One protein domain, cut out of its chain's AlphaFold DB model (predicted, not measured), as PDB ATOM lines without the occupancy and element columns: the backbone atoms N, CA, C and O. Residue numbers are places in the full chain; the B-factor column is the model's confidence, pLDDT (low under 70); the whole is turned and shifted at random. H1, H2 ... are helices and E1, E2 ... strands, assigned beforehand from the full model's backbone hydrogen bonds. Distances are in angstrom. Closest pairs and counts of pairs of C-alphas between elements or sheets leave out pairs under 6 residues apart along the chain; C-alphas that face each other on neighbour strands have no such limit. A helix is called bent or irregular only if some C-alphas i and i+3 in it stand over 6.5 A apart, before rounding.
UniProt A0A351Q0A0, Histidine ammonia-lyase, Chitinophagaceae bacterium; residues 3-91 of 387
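Overview. This is residues 3 to 91 of the 387 residues of the protein "Histidine ammonia-lyase" of Chitinophagaceae bacterium (UniProt A0A351Q0A0). A small two-stranded hairpin, E1 and E2, and the short helix H3 sit toward the last residues of H2, a helix running through the middle of the domain; H4 packs on H2 toward its first residues, and H1 runs crosswise near its last ones. The unnamed stretch of residues 24 to 41 leads from H1 past E1 to the start of H2. The printed part has 89 residues, with four named helices and two named strands in the order H1, H2, E1, E2, H3, H4; the sheet is antiparallel and the class is mostly helix. It is compact, with a radius of gyration of the C-alphas of 12.9 A, and rounded, spanning 33 by 30 by 19 A.

Arrangement. E1, residues 57 to 60, and E2, residues 63 to 66, form an antiparallel hairpin at 142 degrees, with N 58 and O 65 within hydrogen-bond range at 2.9 A. Residues 27 to 28 also pair, antiparallel, with residues 58 to 59 of E1. H3, residues 67 to 73, has its closest C-alpha to E1 at Ala 67, 4.9 A from that of Val 57. H2, residues 42 to 53, and H3 are close but not clearly touching; their closest C-alphas, Pro 51 and Ala 67, are 5.1 A apart. H2 touches H4, residues 85 to 90, at a steep tilt of 45 degrees, opposite ways; their closest C-alphas, Leu 42 and Ile 90, are 4.8 A apart. H1, residues 12 to 23, is close to but not clearly touching H2, about perpendicular at 86 degrees, with the C-alphas of Arg 17 and Leu 52 closest at 7.2 A. Every O i to N i+4 pair is within hydrogen-bond range in H1 and H3, against 5 of 8 in H2 and 1 of 2 in H4.

Along the chain. H1 begins at C-alpha 12 (-33.130, 41.386, 21.325), and H4 ends at C-alpha 90 (-17.479, 46.112, 23.874). H1 and H2 are each 16.4 A long; H2 is only just irregular, C-alphas 48 and 51 being 7.0 A apart. E1 measures 9.7 A, E2 10.1 A, H3 9.9 A and H4 8.8 A.

Size, cuts and confidence. The farthest C-alphas, those of Ala 38 and Gly 75, are 36.6 A apart. The links H1 to H2 and H3 to H4 are long. The printed part has no cut, and no printed residue is under 70 in pLDDT.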
ATOM      1  N   LEU A   3     -27.333  50.227  21.661       90.88
ATOM      2  CA  LEU A   3     -27.789  48.966  21.053       90.88
ATOM      3  C   LEU A   3     -29.265  48.972  20.611       90.88
ATOM      4  O   LEU A   3     -29.632  48.306  19.649       90.88
ATOM      5  N   ALA A   4     -30.119  49.723  21.308       88.25
ATOM      6  CA  ALA A   4     -31.561  49.758  21.071       88.25
ATOM      7  C   ALA A   4     -31.961  50.611  19.855       88.25
ATOM      8  O   ALA A   4     -33.118  50.566  19.451       88.25
ATOM      9  N   TYR A   5     -31.033  51.374  19.266       88.81
ATOM     10  CA  TYR A   5     -31.286  52.126  18.031       88.81
ATOM     11  C   TYR A   5     -31.321  51.244  16.776       88.81
ATOM     12  O   TYR A   5     -31.722  51.725  15.726       88.81
ATOM     13  N   GLY A   6     -30.911  49.973  16.865       89.69
ATOM     14  CA  GLY A   6     -30.994  49.018  15.752       89.69
ATOM     15  C   GLY A   6     -29.779  48.994  14.820       89.69
ATOM     16  O   GLY A   6     -29.620  48.039  14.070       89.69
ATOM     17  N   ASN A   7     -28.854  49.950  14.942       93.44
ATOM     18  CA  ASN A   7     -27.690  50.052  14.048       93.44
ATOM     19  C   ASN A   7     -26.488  49.171  14.458       93.44
ATOM     20  O   ASN A   7     -25.431  49.240  13.830       93.44
ATOM     21  N   SER A   8     -26.631  48.352  15.508       93.38
ATOM     22  CA  SER A   8     -25.558  47.505  16.061       93.38
ATOM     23  C   SER A   8     -25.715  46.012  15.734       93.38
ATOM     24  O   SER A   8     -24.767  45.252  15.924       93.38
ATOM     25  N   GLY A   9     -26.882  45.569  15.248       92.06
ATOM     26  CA  GLY A   9     -27.118  44.172  14.840       92.06
ATOM     27  C   GLY A   9     -27.035  43.135  15.964       92.06
ATOM     28  O   GLY A   9     -26.633  42.004  15.712       92.06
ATOM     29  N   VAL A  10     -27.370  43.521  17.199       94.50
ATOM     30  CA  VAL A  10     -27.412  42.602  18.347       94.50
ATOM     31  C   VAL A  10     -28.774  41.932  18.494       94.50
ATOM     32  O   VAL A  10     -29.796  42.472  18.068       94.50
ATOM     33  N   GLN A  11     -28.808  40.769  19.142       95.19
ATOM     34  CA  GLN A  11     -30.059  40.097  19.459       95.19
ATOM     35  C   GLN A  11     -30.884  40.899  20.468       95.19
ATOM     36  O   GLN A  11     -30.364  41.463  21.434       95.19
ATOM     37  N   LEU A  12     -32.211  40.837  20.325       95.44
ATOM     38  CA  LEU A  12     -33.130  41.386  21.325       95.44
ATOM     39  C   LEU A  12     -32.918  40.741  22.705       95.44
ATOM     40  O   LEU A  12     -32.968  41.433  23.717       95.44
ATOM     41  N   GLN A  13     -32.625  39.435  22.747       96.19
ATOM     42  CA  GLN A  13     -32.363  38.705  23.991       96.19
ATOM     43  C   GLN A  13     -31.157  39.278  24.753       96.19
ATOM     44  O   GLN A  13     -31.205  39.392  25.977       96.19
ATOM     45  N   THR A  14     -30.105  39.685  24.038       95.88
ATOM     46  CA  THR A  14     -28.912  40.325  24.610       95.88
ATOM     47  C   THR A  14     -29.261  41.661  25.264       95.88
ATOM     48  O   THR A  14     -28.896  41.913  26.412       95.88
ATOM     49  N   VAL A  15     -30.030  42.507  24.572       95.56
ATOM     50  CA  VAL A  15     -30.477  43.798  25.119       95.56
ATOM     51  C   VAL A  15     -31.397  43.591  26.323       95.56
ATOM     52  O   VAL A  15     -31.211  44.234  27.358       95.56
ATOM     53  N   GLN A  16     -32.345  42.656  26.221       96.50
ATOM     54  CA  GLN A  16     -33.261  42.321  27.306       96.50
ATOM     55  C   GLN A  16     -32.507  41.815  28.540       96.50
ATOM     56  O   GLN A  16     -32.834  42.209  29.654       96.50
ATOM     57  N   ARG A  17     -31.429  41.040  28.361       96.81
ATOM     58  CA  ARG A  17     -30.611  40.562  29.480       96.81
ATOM     59  C   ARG A  17     -30.014  41.695  30.306       96.81
ATOM     60  O   ARG A  17     -30.022  41.614  31.530       96.81
ATOM     61  N   PHE A  18     -29.506  42.748  29.666       96.56
ATOM     62  CA  PHE A  18     -29.001  43.909  30.400       96.56
ATOM     63  C   PHE A  18     -30.104  44.621  31.182       96.56
ATOM     64  O   PHE A  18     -29.874  45.038  32.317       96.56
ATOM     65  N   VAL A  19     -31.299  44.736  30.596       96.62
ATOM     66  CA  VAL A  19     -32.474  45.294  31.278       96.62
ATOM     67  C   VAL A  19     -32.837  44.442  32.495       96.62
ATOM     68  O   VAL A  19     -33.030  44.982  33.583       96.62
ATOM     69  N   ASP A  20     -32.856  43.119  32.349       97.44
ATOM     70  CA  ASP A  20     -33.164  42.194  33.438       97.44
ATOM     71  C   ASP A  20     -32.124  42.284  34.558       97.44
ATOM     72  O   ASP A  20     -32.490  42.398  35.727       97.44
ATOM     73  N   MET A  21     -30.831  42.291  34.215       97.38
ATOM     74  CA  MET A  21     -29.737  42.454  35.176       97.38
ATOM     75  C   MET A  21     -29.856  43.766  35.955       97.38
ATOM     76  O   MET A  21     -29.745  43.757  37.180       97.38
ATOM     77  N   TYR A  22     -30.144  44.876  35.269       96.00
ATOM     78  CA  TYR A  22     -30.386  46.164  35.915       96.00
ATOM     79  C   TYR A  22     -31.585  46.101  36.873       96.00
ATOM     80  O   TYR A  22     -31.458  46.467  38.041       96.00
ATOM     81  N   ASN A  23     -32.722  45.566  36.418       96.88
ATOM     82  CA  ASN A  23     -33.952  45.473  37.211       96.88
ATOM     83  C   ASN A  23     -33.808  44.577  38.454       96.88
ATOM     84  O   ASN A  23     -34.487  44.807  39.452       96.88
ATOM     85  N   HIS A  24     -32.918  43.584  38.413       96.69
ATOM     86  CA  HIS A  24     -32.651  42.670  39.529       96.69
ATOM     87  C   HIS A  24     -31.415  43.061  40.355       96.69
ATOM     88  O   HIS A  24     -30.976  42.279  41.194       96.69
ATOM     89  N   ASN A  25     -30.835  44.250  40.140       96.56
ATOM     90  CA  ASN A  25     -29.598  44.693  40.802       96.56
ATOM     91  C   ASN A  25     -28.432  43.693  40.671       96.56
ATOM     92  O   ASN A  25     -27.603  43.563  41.574       96.56
ATOM     93  N   VAL A  26     -28.348  43.001  39.534       97.62
ATOM     94  CA  VAL A  26     -27.221  42.138  39.172       97.62
ATOM     95  C   VAL A  26     -26.191  42.999  38.459       97.62
ATOM     96  O   VAL A  26     -26.265  43.212  37.252       97.62
ATOM     97  N   LEU A  27     -25.245  43.545  39.219       97.75
ATOM     98  CA  LEU A  27     -24.332  44.576  38.727       97.75
ATOM     99  C   LEU A  27     -22.972  43.972  38.358       97.75
ATOM    100  O   LEU A  27     -22.272  43.500  39.255       97.75
ATOM    101  N   PRO A  28     -22.548  43.995  37.084       98.12
ATOM    102  CA  PRO A  28     -21.201  43.577  36.703       98.12
ATOM    103  C   PRO A  28     -20.124  44.365  37.449       98.12
ATOM    104  O   PRO A  28     -20.247  45.575  37.648       98.12
ATOM    105  N   VAL A  29     -19.057  43.680  37.866       97.94
ATOM    106  CA  VAL A  29     -17.896  44.348  38.466       97.94
ATOM    107  C   VAL A  29     -16.973  44.821  37.349       97.94
ATOM    108  O   VAL A  29     -16.393  44.013  36.630       97.94
ATOM    109  N   ILE A  30     -16.836  46.140  37.226       97.25
ATOM    110  CA  ILE A  30     -16.050  46.803  36.182       97.25
ATOM    111  C   ILE A  30     -14.844  47.496  36.822       97.25
ATOM    112  O   ILE A  30     -14.968  48.144  37.864       97.25
ATOM    113  N   PHE A  31     -13.677  47.368  36.193       96.12
ATOM    114  CA  PHE A  31     -12.427  47.968  36.664       96.12
ATOM    115  C   PHE A  31     -12.186  49.343  36.040       96.12
ATOM    116  O   PHE A  31     -12.655  49.647  34.946       96.12
ATOM    117  N   THR A  32     -11.438  50.191  36.745       95.88
ATOM    118  CA  THR A  32     -11.282  51.609  36.390       95.88
ATOM    119  C   THR A  32     -10.076  51.908  35.498       95.88
ATOM    120  O   THR A  32      -9.834  53.068  35.186       95.88
ATOM    121  N   GLN A  33      -9.277  50.904  35.140       94.75
ATOM    122  CA  GLN A  33      -8.031  51.063  34.383       94.75
ATOM    123  C   GLN A  33      -7.992  50.069  33.221       94.75
ATOM    124  O   GLN A  33      -8.457  48.940  33.367       94.75
ATOM    125  N   GLY A  34      -7.426  50.491  32.087       92.69
ATOM    126  CA  GLY A  34      -7.167  49.631  30.924       92.69
ATOM    127  C   GLY A  34      -7.849  50.052  29.618       92.69
ATOM    128  O   GLY A  34      -7.455  49.563  28.566       92.69
ATOM    129  N   SER A  35      -8.830  50.962  29.645       95.12
ATOM    130  CA  SER A  35      -9.409  51.520  28.409       95.12
ATOM    131  C   SER A  35      -8.528  52.632  27.831       95.12
ATOM    132  O   SER A  35      -8.092  53.524  28.560       95.12
ATOM    133  N   LEU A  36      -8.334  52.602  26.509       93.88
ATOM    134  CA  LEU A  36      -7.673  53.657  25.732       93.88
ATOM    135  C   LEU A  36      -8.661  54.711  25.199       93.88
ATOM    136  O   LEU A  36      -8.246  55.763  24.719       93.88
ATOM    137  N   GLY A  37      -9.971  54.436  25.232       89.06
ATOM    138  CA  GLY A  37     -10.981  55.258  24.555       89.06
ATOM    139  C   GLY A  37     -10.774  55.360  23.034       89.06
ATOM    140  O   GLY A  37     -11.048  56.413  22.453       89.06
ATOM    141  N   ALA A  38     -10.218  54.302  22.433       77.50
ATOM    142  CA  ALA A  38      -9.835  54.171  21.026       77.50
ATOM    143  C   ALA A  38     -10.972  53.521  20.236       77.50
ATOM    144  O   ALA A  38     -11.933  54.206  19.932       77.50
ATOM    145  N   SER A  39     -10.935  52.195  20.053       77.81
ATOM    146  CA  SER A  39     -12.006  51.307  19.559       77.81
ATOM    147  C   SER A  39     -13.181  51.150  20.542       77.81
ATOM    148  O   SER A  39     -13.837  50.109  20.602       77.81
ATOM    149  N   GLY A  40     -13.417  52.179  21.353       77.69
ATOM    150  CA  GLY A  40     -14.304  52.160  22.501       77.69
ATOM    151  C   GLY A  40     -13.623  51.731  23.799       77.69
ATOM    152  O   GLY A  40     -12.411  51.533  23.895       77.69
ATOM    153  N   ASP A  41     -14.442  51.590  24.828       92.19
ATOM    154  CA  ASP A  41     -14.090  51.208  26.182       92.19
ATOM    155  C   ASP A  41     -13.976  49.675  26.322       92.19
ATOM    156  O   ASP A  41     -14.557  49.070  27.221       92.19
ATOM    157  N   LEU A  42     -13.206  49.043  25.424       94.50
ATOM    158  CA  LEU A  42     -13.164  47.587  25.216       94.50
ATOM    159  C   LEU A  42     -13.025  46.778  26.514       94.50
ATOM    160  O   LEU A  42     -13.849  45.914  26.796       94.50
ATOM    161  N   ALA A  43     -11.993  47.058  27.314       95.44
ATOM    162  CA  ALA A  43     -11.702  46.309  28.537       95.44
ATOM    163  C   ALA A  43     -12.794  46.446  29.623       95.44
ATOM    164  O   ALA A  43     -13.298  45.434  30.114       95.44
ATOM    165  N   PRO A  44     -13.224  47.653  30.040       96.88
ATOM    166  CA  PRO A  44     -14.309  47.756  31.015       96.88
ATOM    167  C   PRO A  44     -15.649  47.238  30.466       96.88
ATOM    168  O   PRO A  44     -16.419  46.649  31.227       96.88
ATOM    169  N   LEU A  45     -15.927  47.381  29.167       96.94
ATOM    170  CA  LEU A  45     -17.155  46.855  28.567       96.94
ATOM    171  C   LEU A  45     -17.122  45.336  28.373       96.94
ATOM    172  O   LEU A  45     -18.166  44.696  28.480       96.94
ATOM    173  N   SER A  46     -15.949  44.715  28.220       97.25
ATOM    174  CA  SER A  46     -15.858  43.256  28.297       97.25
ATOM    175  C   SER A  46     -16.255  42.773  29.688       97.25
ATOM    176  O   SER A  46     -17.040  41.841  29.801       97.25
ATOM    177  N   HIS A  47     -15.828  43.451  30.759       98.06
ATOM    178  CA  HIS A  47     -16.275  43.119  32.119       98.06
ATOM    179  C   HIS A  47     -17.773  43.364  32.357       98.06
ATOM    180  O   HIS A  47     -18.385  42.638  33.139       98.06
ATOM    181  N   LEU A  48     -18.380  44.329  31.656       97.38
ATOM    182  CA  LEU A  48     -19.834  44.504  31.621       97.38
ATOM    183  C   LEU A  48     -20.537  43.325  30.922       97.38
ATOM    184  O   LEU A  48     -21.602  42.901  31.370       97.38
ATOM    185  N   ALA A  49     -19.951  42.804  29.841       97.62
ATOM    186  CA  ALA A  49     -20.544  41.784  28.979       97.62
ATOM    187  C   ALA A  49     -20.293  40.334  29.434       97.62
ATOM    188  O   ALA A  49     -21.132  39.474  29.175       97.62
ATOM    189  N   LEU A  50     -19.185  40.039  30.128       98.44
ATOM    190  CA  LEU A  50     -18.832  38.685  30.587       98.44
ATOM    191  C   LEU A  50     -19.980  37.969  31.334       98.44
ATOM    192  O   LEU A  50     -20.242  36.804  31.025       98.44
ATOM    193  N   PRO A  51     -20.742  38.628  32.234       98.25
ATOM    194  CA  PRO A  51     -21.843  37.962  32.923       98.25
ATOM    195  C   PRO A  51     -22.964  37.461  32.010       98.25
ATOM    196  O   PRO A  51     -23.670  36.528  32.391       98.25
ATOM    197  N   LEU A  52     -23.122  38.030  30.807       98.00
ATOM    198  CA  LEU A  52     -24.103  37.560  29.824       98.00
ATOM    199  C   LEU A  52     -23.827  36.115  29.401       98.00
ATOM    200  O   LEU A  52     -24.766  35.359  29.173       98.00
ATOM    201  N   ILE A  53     -22.550  35.730  29.339       98.06
ATOM    202  CA  ILE A  53     -22.085  34.399  28.934       98.06
ATOM    203  C   ILE A  53     -21.688  33.528  30.139       98.06
ATOM    204  O   ILE A  53     -20.955  32.562  29.984       98.06
ATOM    205  N   ALA A  54     -22.187  33.865  31.338       98.00
ATOM    206  CA  ALA A  54     -21.878  33.210  32.615       98.00
ATOM    207  C   ALA A  54     -20.429  33.353  33.116       98.00
ATOM    208  O   ALA A  54     -20.049  32.681  34.077       98.00
ATOM    209  N   GLU A  55     -19.657  34.279  32.551       98.31
ATOM    210  CA  GLU A  55     -18.266  34.528  32.929       98.31
ATOM    211  C   GLU A  55     -18.106  35.772  33.813       98.31
ATOM    212  O   GLU A  55     -18.979  36.635  33.915       98.31
ATOM    213  N   GLY A  56     -16.949  35.888  34.466       97.81
ATOM    214  CA  GLY A  56     -16.644  37.023  35.335       97.81
ATOM    215  C   GLY A  56     -17.456  37.031  36.635       97.81
ATOM    216  O   GLY A  56     -17.886  35.993  37.150       97.81
ATOM    217  N   VAL A  57     -17.621  38.220  37.219       98.50
ATOM    218  CA  VAL A  57     -18.248  38.388  38.535       98.50
ATOM    219  C   VAL A  57     -19.247  39.539  38.545       98.50
ATOM    220  O   VAL A  57     -19.082  40.554  37.867       98.50
ATOM    221  N   VAL A  58     -20.285  39.371  39.356       98.38
ATOM    222  CA  VAL A  58     -21.357  40.344  39.566       98.38
ATOM    223  C   VAL A  58     -21.526  40.601  41.055       98.38
ATOM    224  O   VAL A  58     -21.265  39.732  41.888       98.38
ATOM    225  N   LYS A  59     -21.987  41.798  41.397       98.00
ATOM    226  CA  LYS A  59     -22.479  42.137  42.724       98.00
ATOM    227  C   LYS A  59     -23.991  41.922  42.760       98.00
ATOM    228  O   LYS A  59     -24.701  42.532  41.967       98.00
ATOM    229  N   VAL A  60     -24.454  41.092  43.690       94.88
ATOM    230  CA  VAL A  60     -25.873  40.794  43.960       94.88
ATOM    231  C   VAL A  60     -26.071  40.825  45.473       94.88
ATOM    232  O   VAL A  60     -25.237  40.293  46.205       94.88
ATOM    233  N   ASP A  61     -27.110  41.512  45.955       89.81
ATOM    234  CA  ASP A  61     -27.431  41.634  47.389       89.81
ATOM    235  C   ASP A  61     -26.230  42.030  48.272       89.81
ATOM    236  O   ASP A  61     -26.018  41.540  49.379       89.81
ATOM    237  N   GLY A  62     -25.382  42.919  47.748       91.88
ATOM    238  CA  GLY A  62     -24.191  43.410  48.443       91.88
ATOM    239  C   GLY A  62     -22.947  42.521  48.336       91.88
ATOM    240  O   GLY A  62     -21.858  43.015  48.626       91.88
ATOM    241  N   SER A  63     -23.069  41.282  47.856       95.75
ATOM    242  CA  SER A  63     -21.967  40.316  47.747       95.75
ATOM    243  C   SER A  63     -21.460  40.178  46.314       95.75
ATOM    244  O   SER A  63     -22.243  40.203  45.370       95.75
ATOM    245  N   ILE A  64     -20.146  40.010  46.141       98.19
ATOM    246  CA  ILE A  64     -19.543  39.704  44.835       98.19
ATOM    247  C   ILE A  64     -19.501  38.187  44.665       98.19
ATOM    248  O   ILE A  64     -18.904  37.486  45.481       98.19
ATOM    249  N   ILE A  65     -20.120  37.687  43.599       98.00
ATOM    250  CA  ILE A  65     -20.197  36.260  43.275       98.00
ATOM    251  C   ILE A  65     -19.886  36.017  41.795       98.00
ATOM    252  O   ILE A  65     -19.964  36.924  40.967       98.00
ATOM    253  N   ALA A  66     -19.537  34.775  41.451       98.56
ATOM    254  CA  ALA A  66     -19.362  34.359  40.060       98.56
ATOM    255  C   ALA A  66     -20.673  34.525  39.272       98.56
ATOM    256  O   ALA A  66     -21.736  34.132  39.764       98.56
ATOM    257  N   ALA A  67     -20.593  35.051  38.047       98.19
ATOM    258  CA  ALA A  67     -21.771  35.299  37.216       98.19
ATOM    259  C   ALA A  67     -22.589  34.024  36.961       98.19
ATOM    260  O   ALA A  67     -23.803  34.044  37.139       98.19
ATOM    261  N   ALA A  68     -21.935  32.892  36.673       98.25
ATOM    262  CA  ALA A  68     -22.595  31.591  36.528       98.25
ATOM    263  C   ALA A  68     -23.509  31.233  37.714       98.25
ATOM    264  O   ALA A  68     -24.633  30.770  37.521       98.25
ATOM    265  N   LYS A  69     -23.061  31.498  38.950       97.69
ATOM    266  CA  LYS A  69     -23.868  31.244  40.153       97.69
ATOM    267  C   LYS A  69     -25.069  32.182  40.226       97.69
ATOM    268  O   LYS A  69     -26.153  31.724  40.575       97.69
ATOM    269  N   ALA A  70     -24.886  33.461  39.900       97.19
ATOM    270  CA  ALA A  70     -25.974  34.437  39.878       97.19
ATOM    271  C   ALA A  70     -27.046  34.058  38.844       97.19
ATOM    272  O   ALA A  70     -28.232  34.043  39.170       97.19
ATOM    273  N   LEU A  71     -26.631  33.674  37.631       97.06
ATOM    274  CA  LEU A  71     -27.551  33.215  36.590       97.06
ATOM    275  C   LEU A  71     -28.329  31.969  37.035       97.06
ATOM    276  O   LEU A  71     -29.550  31.932  36.911       97.06
ATOM    277  N   GLN A  72     -27.651  30.985  37.633       97.00
ATOM    278  CA  GLN A  72     -28.306  29.786  38.159       97.00
ATOM    279  C   GLN A  72     -29.372  30.120  39.216       97.00
ATOM    280  O   GLN A  72     -30.473  29.577  39.154       97.00
ATOM    281  N   HIS A  73     -29.072  31.024  40.156       94.75
ATOM    282  CA  HIS A  73     -30.024  31.436  41.201       94.75
ATOM    283  C   HIS A  73     -31.267  32.123  40.627       94.75
ATOM    284  O   HIS A  73     -32.356  31.965  41.171       94.75
ATOM    285  N   LEU A  74     -31.116  32.855  39.523       95.38
ATOM    286  CA  LEU A  74     -32.204  33.578  38.863       95.38
ATOM    287  C   LEU A  74     -32.941  32.735  37.807       95.38
ATOM    288  O   LEU A  74     -33.843  33.237  37.141       95.38
ATOM    289  N   GLY A  75     -32.573  31.457  37.629       97.12
ATOM    290  CA  GLY A  75     -33.162  30.588  36.600       97.12
ATOM    291  C   GLY A  75     -32.829  31.041  35.174       97.12
ATOM    292  O   GLY A  75     -33.578  30.802  34.229       97.12
ATOM    293  N   TRP A  76     -31.714  31.741  35.020       97.81
ATOM    294  CA  TRP A  76     -31.314  32.432  33.813       97.81
ATOM    295  C   TRP A  76     -30.320  31.603  33.002       97.81
ATOM    296  O   TRP A  76     -29.294  31.171  33.518       97.81
ATOM    297  N   GLN A  77     -30.592  31.420  31.709       97.75
ATOM    298  CA  GLN A  77     -29.639  30.774  30.802       97.75
ATOM    299  C   GLN A  77     -28.579  31.773  30.310       97.75
ATOM    300  O   GLN A  77     -28.934  32.941  30.102       97.75
ATOM    301  N   PRO A  78     -27.318  31.349  30.097       97.94
ATOM    302  CA  PRO A  78     -26.310  32.175  29.436       97.94
ATOM    303  C   PRO A  78     -26.753  32.545  28.014       97.94
ATOM    304  O   PRO A  78     -27.415  31.762  27.333       97.94
ATOM    305  N   ILE A  79     -26.392  33.744  27.562       97.94
ATOM    306  CA  ILE A  79     -26.637  34.200  26.193       97.94
ATOM    307  C   ILE A  79     -25.627  33.531  25.259       97.94
ATOM    308  O   ILE A  79     -24.424  33.577  25.504       97.94
ATOM    309  N   ASN A  80     -26.108  32.938  24.167       96.94
ATOM    310  CA  ASN A  80     -25.245  32.452  23.097       96.94
ATOM    311  C   ASN A  80     -25.043  33.565  22.060       96.94
ATOM    312  O   ASN A  80     -25.904  33.770  21.202       96.94
ATOM    313  N   LEU A  81     -23.925  34.287  22.168       96.62
ATOM    314  CA  LEU A  81     -23.609  35.413  21.286       96.62
ATOM    315  C   LEU A  81     -23.520  34.968  19.820       96.62
ATOM    316  O   LEU A  81     -22.909  33.948  19.502       96.62
ATOM    317  N   GLN A  82     -24.104  35.759  18.925       95.69
ATOM    318  CA  GLN A  82     -24.037  35.554  17.479       95.69
ATOM    319  C   GLN A  82     -22.920  36.374  16.834       95.69
ATOM    320  O   GLN A  82     -22.162  37.095  17.492       95.69
ATOM    321  N   SER A  83     -22.848  36.282  15.506       92.00
ATOM    322  CA  SER A  83     -22.027  37.146  14.661       92.00
ATOM    323  C   SER A  83     -22.121  38.609  15.100       92.00
ATOM    324  O   SER A  83     -23.213  39.120  15.336       92.00
ATOM    325  N   LYS A  84     -20.967  39.284  15.191       92.88
ATOM    326  CA  LYS A  84     -20.795  40.695  15.600       92.88
ATOM    327  C   LYS A  84     -21.116  41.026  17.065       92.88
ATOM    328  O   LYS A  84     -20.518  41.971  17.573       92.88
ATOM    329  N   GLU A  85     -21.972  40.284  17.769       93.88
ATOM    330  CA  GLU A  85     -22.448  40.690  19.104       93.88
ATOM    331  C   GLU A  85     -21.321  40.919  20.111       93.88
ATOM    332  O   GLU A  85     -21.336  41.924  20.814       93.88
ATOM    333  N   GLY A  86     -20.306  40.050  20.127       94.06
ATOM    334  CA  GLY A  86     -19.145  40.232  21.000       94.06
ATOM    335  C   GLY A  86     -18.468  41.592  20.809       94.06
ATOM    336  O   GLY A  86     -18.156  42.255  21.792       94.06
ATOM    337  N   LEU A  87     -18.314  42.044  19.558       93.19
ATOM    338  CA  LEU A  87     -17.748  43.355  19.242       93.19
ATOM    339  C   LEU A  87     -18.723  44.485  19.589       93.19
ATOM    340  O   LEU A  87     -18.326  45.447  20.236       93.19
ATOM    341  N   ALA A  88     -19.998  44.359  19.215       93.88
ATOM    342  CA  ALA A  88     -21.019  45.375  19.485       93.88
ATOM    343  C   ALA A  88     -21.203  45.659  20.990       93.88
ATOM    344  O   ALA A  88     -21.560  46.769  21.376       93.88
ATOM    345  N   LEU A  89     -20.952  44.663  21.843       95.25
ATOM    346  CA  LEU A  89     -21.040  44.781  23.299       95.25
ATOM    347  C   LEU A  89     -19.882  45.560  23.929       95.25
ATOM    348  O   LEU A  89     -20.063  46.147  24.995       95.25
ATOM    349  N   ILE A  90     -18.706  45.539  23.302       95.00
ATOM    350  CA  ILE A  90     -17.479  46.112  23.874       95.00
ATOM    351  C   ILE A  90     -16.995  47.364  23.140       95.00
ATOM    352  O   ILE A  90     -16.187  48.119  23.673       95.00
ATOM    353  N   ASN A  91     -17.485  47.594  21.925       93.50
ATOM    354  CA  ASN A  91     -17.101  48.706  21.072       93.50
ATOM    355  C   ASN A  91     -18.068  49.883  21.285       93.50
ATOM    356  O   ASN A  91     -19.219  49.855  20.856       93.50
TER     357      ASN A  91